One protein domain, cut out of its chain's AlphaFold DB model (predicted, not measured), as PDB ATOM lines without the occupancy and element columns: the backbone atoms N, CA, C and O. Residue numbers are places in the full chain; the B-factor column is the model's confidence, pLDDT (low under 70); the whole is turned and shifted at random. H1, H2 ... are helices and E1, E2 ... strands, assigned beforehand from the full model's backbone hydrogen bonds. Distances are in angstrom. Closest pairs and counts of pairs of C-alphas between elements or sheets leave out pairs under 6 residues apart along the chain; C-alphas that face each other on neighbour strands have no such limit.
ATOM      1  N   LEU A 148      88.468   4.580 -13.696       78.50
ATOM      2  CA  LEU A 148      89.632   4.130 -14.416       78.50
ATOM      3  C   LEU A 148      90.397   5.334 -14.964       78.50
ATOM      4  O   LEU A 148      89.872   6.096 -15.784       78.50
ATOM      5  N   TYR A 149      91.647   5.481 -14.541       83.38
ATOM      6  CA  TYR A 149      92.534   6.527 -15.030       83.38
ATOM      7  C   TYR A 149      93.554   5.940 -16.003       83.38
ATOM      8  O   TYR A 149      94.269   4.994 -15.678       83.38
ATOM      9  N   ILE A 150      93.602   6.489 -17.213       83.62
ATOM     10  CA  ILE A 150      94.384   5.942 -18.326       83.62
ATOM     11  C   ILE A 150      95.361   6.998 -18.829       83.62
ATOM     12  O   ILE A 150      94.968   8.152 -18.988       83.62
ATOM     13  N   GLN A 151      96.599   6.597 -19.141       87.56
ATOM     14  CA  GLN A 151      97.573   7.498 -19.758       87.56
ATOM     15  C   GLN A 151      97.002   8.132 -21.033       87.56
ATOM     16  O   GLN A 151      96.460   7.435 -21.898       87.56
ATOM     17  N   GLN A 152      97.129   9.454 -21.149       83.44
ATOM     18  CA  GLN A 152      96.481  10.254 -22.189       83.44
ATOM     19  C   GLN A 152      96.748   9.751 -23.610       83.44
ATOM     20  O   GLN A 152      95.827   9.736 -24.426       83.44
ATOM     21  N   GLU A 153      97.952   9.263 -23.887       86.19
ATOM     22  CA  GLU A 153      98.366   8.810 -25.220       86.19
ATOM     23  C   GLU A 153      98.262   7.288 -25.413       86.19
ATOM     24  O   GLU A 153      98.565   6.762 -26.484       86.19
ATOM     25  N   LEU A 154      97.764   6.551 -24.411       86.44
ATOM     26  CA  LEU A 154      97.602   5.105 -24.527       86.44
ATOM     27  C   LEU A 154      96.497   4.765 -25.538       86.44
ATOM     28  O   LEU A 154      95.328   5.156 -25.387       86.44
ATOM     29  N   ARG A 155      96.861   3.998 -26.570       86.44
ATOM     30  CA  ARG A 155      95.922   3.480 -27.570       86.44
ATOM     31  C   ARG A 155      95.237   2.239 -27.008       86.44
ATOM     32  O   ARG A 155      95.884   1.233 -26.740       86.44
ATOM     33  N   LEU A 156      93.925   2.327 -26.822       83.00
ATOM     34  CA  LEU A 156      93.102   1.238 -26.298       83.00
ATOM     35  C   LEU A 156      92.454   0.480 -27.456       83.00
ATOM     36  O   LEU A 156      92.058   1.097 -28.449       83.00
ATOM     37  N   LYS A 157      92.294  -0.840 -27.311       83.75
ATOM     38  CA  LYS A 157      91.492  -1.645 -28.243       83.75
ATOM     39  C   LYS A 157      90.065  -1.074 -28.310       83.75
ATOM     40  O   LYS A 157      89.496  -0.687 -27.289       83.75
ATOM     41  N   TYR A 158      89.456  -1.065 -29.496       83.62
ATOM     42  CA  TYR A 158      88.078  -0.584 -29.668       83.62
ATOM     43  C   TYR A 158      87.083  -1.346 -28.777       83.62
ATOM     44  O   TYR A 158      86.261  -0.722 -28.110       83.62
ATOM     45  N   ALA A 159      87.220  -2.676 -28.705       78.94
ATOM     46  CA  ALA A 159      86.385  -3.536 -27.867       78.94
ATOM     47  C   ALA A 159      86.417  -3.119 -26.385       78.94
ATOM     48  O   ALA A 159      85.369  -3.019 -25.753       78.94
ATOM     49  N   PHE A 160      87.598  -2.759 -25.867       78.31
ATOM     50  CA  PHE A 160      87.759  -2.250 -24.503       78.31
ATOM     51  C   PHE A 160      86.966  -0.955 -24.285       78.31
ATOM     52  O   PHE A 160      86.189  -0.832 -23.341       78.31
ATOM     53  N   VAL A 161      87.127   0.019 -25.187       81.12
ATOM     54  CA  VAL A 161      86.433   1.313 -25.082       81.12
ATOM     55  C   VAL A 161      84.917   1.131 -25.178       81.12
ATOM     56  O   VAL A 161      84.179   1.807 -24.463       81.12
ATOM     57  N   ALA A 162      84.452   0.224 -26.038       80.75
ATOM     58  CA  ALA A 162      83.037  -0.096 -26.186       80.75
ATOM     59  C   ALA A 162      82.457  -0.740 -24.914       80.75
ATOM     60  O   ALA A 162      81.407  -0.299 -24.447       80.75
ATOM     61  N   ALA A 163      83.157  -1.708 -24.313       73.00
ATOM     62  CA  ALA A 163      82.735  -2.362 -23.074       73.00
ATOM     63  C   ALA A 163      82.642  -1.371 -21.902       73.00
ATOM     64  O   ALA A 163      81.606  -1.290 -21.240       73.00
ATOM     65  N   VAL A 164      83.668  -0.532 -21.701       74.38
ATOM     66  CA  VAL A 164      83.661   0.478 -20.628       74.38
ATOM     67  C   VAL A 164      82.543   1.503 -20.831       74.38
ATOM     68  O   VAL A 164      81.856   1.862 -19.881       74.38
ATOM     69  N   LYS A 165      82.293   1.940 -22.070       76.56
ATOM     70  CA  LYS A 165      81.161   2.830 -22.371       76.56
ATOM     71  C   LYS A 165      79.802   2.177 -22.149       76.56
ATOM     72  O   LYS A 165      78.855   2.899 -21.879       76.56
ATOM     73  N   LYS A 166      79.674   0.860 -22.300       73.38
ATOM     74  CA  LYS A 166      78.395   0.162 -22.137       73.38
ATOM     75  C   LYS A 166      78.043  -0.042 -20.665       73.38
ATOM     76  O   LYS A 166      76.908   0.210 -20.278       73.38
ATOM     77  N   TYR A 167      79.007  -0.485 -19.866       68.69
ATOM     78  CA  TYR A 167      78.748  -0.943 -18.498       68.69
ATOM     79  C   TYR A 167      79.205   0.045 -17.416       68.69
ATOM     80  O   TYR A 167      78.720  -0.018 -16.293       68.69
ATOM     81  N   TYR A 168      80.090   0.990 -17.752       68.81
ATOM     82  CA  TYR A 168      80.788   1.849 -16.786       68.81
ATOM     83  C   TYR A 168      80.843   3.309 -17.268       68.81
ATOM     84  O   TYR A 168      81.873   3.990 -17.204       68.81
ATOM     85  N   VAL A 169      79.721   3.793 -17.808       63.84
ATOM     86  CA  VAL A 169      79.577   5.154 -18.354       63.84
ATOM     87  C   VAL A 169      80.089   6.197 -17.354       63.84
ATOM     88  O   VAL A 169      79.693   6.212 -16.194       63.84
ATOM     89  N   GLY A 170      80.965   7.097 -17.812       66.12
ATOM     90  CA  GLY A 170      81.505   8.191 -16.991       66.12
ATOM     91  C   GLY A 170      82.646   7.796 -16.043       66.12
ATOM     92  O   GLY A 170      83.222   8.663 -15.387       66.12
ATOM     93  N   GLN A 171      83.026   6.517 -16.014       72.75
ATOM     94  CA  GLN A 171      84.064   5.998 -15.123       72.75
ATOM     95  C   GLN A 171      85.449   5.930 -15.780       72.75
ATOM     96  O   GLN A 171      86.380   5.460 -15.153       72.75
ATOM     97  N   MET A 172      85.648   6.411 -17.011       78.94
ATOM     98  CA  MET A 172      86.972   6.446 -17.653       78.94
ATOM     99  C   MET A 172      87.464   7.885 -17.806       78.94
ATOM    100  O   MET A 172      86.783   8.708 -18.417       78.94
ATOM    101  N   LYS A 173      88.670   8.181 -17.311       84.75
ATOM    102  CA  LYS A 173      89.328   9.481 -17.481       84.75
ATOM    103  C   LYS A 173      90.746   9.304 -18.013       84.75
ATOM    104  O   LYS A 173      91.513   8.487 -17.512       84.75
ATOM    105  N   ARG A 174      91.102  10.094 -19.023       85.69
ATOM    106  CA  ARG A 174      92.484  10.195 -19.501       85.69
ATOM    107  C   ARG A 174      93.243  11.223 -18.662       85.69
ATOM    108  O   ARG A 174      92.720  12.309 -18.428       85.69
ATOM    109  N   ILE A 175      94.433  10.859 -18.197       86.25
ATOM    110  CA  ILE A 175      95.360  11.713 -17.446       86.25
ATOM    111  C   ILE A 175      96.753  11.521 -18.040       86.25
ATOM    112  O   ILE A 175      97.106  10.412 -18.424       86.25
ATOM    113  N   ASP A 176      97.536  12.588 -18.124       87.06
ATOM    114  CA  ASP A 176      98.949  12.490 -18.467       87.06
ATOM    115  C   ASP A 176      99.795  12.281 -17.203       87.06
ATOM    116  O   ASP A 176     100.126  13.223 -16.496       87.06
ATOM    117  N   PHE A 177     100.123  11.032 -16.896       85.12
ATOM    118  CA  PHE A 177     100.981  10.644 -15.779       85.12
ATOM    119  C   PHE A 177     102.474  10.911 -16.017       85.12
ATOM    120  O   PHE A 177     103.266  10.704 -15.096       85.12
ATOM    121  N   GLU A 178     102.880  11.293 -17.230       84.56
ATOM    122  CA  GLU A 178     104.288  11.494 -17.584       84.56
ATOM    123  C   GLU A 178     104.672  12.969 -17.518       84.56
ATOM    124  O   GLU A 178     105.672  13.303 -16.883       84.56
ATOM    125  N   ALA A 179     103.867  13.854 -18.111       82.00
ATOM    126  CA  ALA A 179     104.169  15.285 -18.130       82.00
ATOM    127  C   ALA A 179     103.540  16.071 -16.969       82.00
ATOM    128  O   ALA A 179     103.913  17.224 -16.748       82.00
ATOM    129  N   ASN A 180     102.591  15.485 -16.226       79.19
ATOM    130  CA  ASN A 180     101.896  16.184 -15.149       79.19
ATOM    131  C   ASN A 180     102.294  15.651 -13.756       79.19
ATOM    132  O   ASN A 180     101.779  14.612 -13.331       79.19
ATOM    133  N   PRO A 181     103.148  16.368 -13.000       75.75
ATOM    134  CA  PRO A 181     103.505  15.977 -11.635       75.75
ATOM    135  C   PRO A 181     102.293  15.969 -10.682       75.75
ATOM    136  O   PRO A 181     102.273  15.196  -9.725       75.75
ATOM    137  N   ASP A 182     101.239  16.730 -10.997       82.69
ATOM    138  CA  ASP A 182      99.989  16.794 -10.234       82.69
ATOM    139  C   ASP A 182      98.930  15.786 -10.717       82.69
ATOM    140  O   ASP A 182      97.799  15.773 -10.221       82.69
ATOM    141  N   ALA A 183      99.267  14.897 -11.662       77.88
ATOM    142  CA  ALA A 183      98.374  13.831 -12.131       77.88
ATOM    143  C   ALA A 183      97.810  13.001 -10.972       77.88
ATOM    144  O   ALA A 183      96.644  12.606 -10.983       77.88
ATOM    145  N   ILE A 184      98.634  12.777  -9.947       73.31
ATOM    146  CA  ILE A 184      98.248  12.056  -8.739       73.31
ATOM    147  C   ILE A 184      97.160  12.831  -7.984       73.31
ATOM    148  O   ILE A 184      96.131  12.248  -7.655       73.31
ATOM    149  N   ALA A 185      97.313  14.143  -7.780       74.38
ATOM    150  CA  ALA A 185      96.302  14.967  -7.112       74.38
ATOM    151  C   ALA A 185      94.945  14.931  -7.841       74.38
ATOM    152  O   ALA A 185      93.898  14.846  -7.201       74.38
ATOM    153  N   GLN A 186      94.943  14.872  -9.176       66.94
ATOM    154  CA  GLN A 186      93.708  14.721  -9.958       66.94
ATOM    155  C   GLN A 186      93.004  13.371  -9.769       66.94
ATOM    156  O   GLN A 186      91.802  13.269 -10.030       66.94
ATOM    157  N   VAL A 187      93.722  12.333  -9.336       72.12
ATOM    158  CA  VAL A 187      93.112  11.060  -8.933       72.12
ATOM    159  C   VAL A 187      92.392  11.226  -7.595       72.12
ATOM    160  O   VAL A 187      91.282  10.732  -7.449       72.12
ATOM    161  N   PHE A 188      92.977  11.966  -6.647       67.31
ATOM    162  CA  PHE A 188      92.439  12.114  -5.291       67.31
ATOM    163  C   PHE A 188      91.250  13.077  -5.160       67.31
ATOM    164  O   PHE A 188      90.411  12.850  -4.303       67.31
ATOM    165  N   ILE A 189      91.142  14.113  -6.000       61.66
ATOM    166  CA  ILE A 189      90.069  15.135  -5.907       61.66
ATOM    167  C   ILE A 189      88.658  14.570  -6.168       61.66
ATOM    168  O   ILE A 189      87.665  15.190  -5.804       61.66
ATOM    169  N   TYR A 190      88.556  13.415  -6.824       54.91
ATOM    170  CA  TYR A 190      87.278  12.807  -7.211       54.91
ATOM    171  C   TYR A 190      86.959  11.517  -6.440       54.91
ATOM    172  O   TYR A 190      86.157  10.715  -6.922       54.91
ATOM    173  N   LEU A 191      87.629  11.313  -5.303       52.53
ATOM    174  CA  LEU A 191      87.342  10.268  -4.320       52.53
ATOM    175  C   LEU A 191      86.544  10.859  -3.161       52.53
ATOM    176  O   LEU A 191      85.751  10.080  -2.598       52.53
TER     177      LEU A 191
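This is residues 148 to 191 of the 191 residues of the protein "SERPIN domain-containing protein" of Gongylonema pulchrum (UniProt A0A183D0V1). Two short parallel strands, E1 and E2, lie side by side between two helices in a flat, open frame: H1 is set off on one side across a gap, joined by the links on either side of it, and the shorter H2 folds back near the strands on the other side. Residues 155 to 160, of which 158 to 160 belong to H1, stand free. The printed part has 44 residues, with two named strands and two named helices in the order E1, H1, E2, H2 along the chain; the sheet has the order E1, E2 and is parallel, and the class is mixed, helices and strands. The whole is only just loose, close to compact, with a radius of gyration of the C-alphas of 11.5 A, and the C-alphas span 31 by 23 by 7 A.

E1 is residues 148 to 151, 10.1 A from first to last C-alpha, and begins with C-alpha 148 at (89.632, 4.130, -14.416). E2 is residues 172 to 175, 9.9 A long. H1, the longest helix, is residues 158 to 167 and measures 14.6 A from C-alpha 158 at (88.078, -0.584, -29.668). H2 is residues 183 to 188, 9.2 A long, and ends with C-alpha 188 at (92.439, 12.114, -5.291).

E1 and E2 are parallel neighbours, with 34 degrees between their N-to-C directions. The C-alphas of residues 148 and 172 face each other at 4.8 A. N 150 and O 173 are within hydrogen-bond range at 2.9 A, as are N 175 and O 150 at 2.9 A. E1, H1 and E2 form a strand-helix-strand unit, two parallel neighbour strands with a helix between them along the chain, and its crossover is right-handed. The closest C-alphas of H1 and E2 are those of Val 164 and Met 172, 7.4 A apart. The closest C-alphas of E2 and H2 are those of Ile 175 and Ala 183, 6.5 A apart. The closest C-alphas of E1 and H2 are those of Tyr 149 and Val 187, 7.6 A apart. H1 and H2 are apart. In H1 and H2 every O i to N i+4 pair is within hydrogen-bond range.

The two C-alphas farthest apart are those of Lys 166 and Pro 181, at 31.5 A. The printed part has no cut and ends at residue 191, the chain's last residue. The link from H1 to E2 is tight; those from E1 to H1 and from E2 to H2 are short. The mean pLDDT of the printed part is 77.2, and residues 167 to 170, 186 and 188 to 191 are under 70.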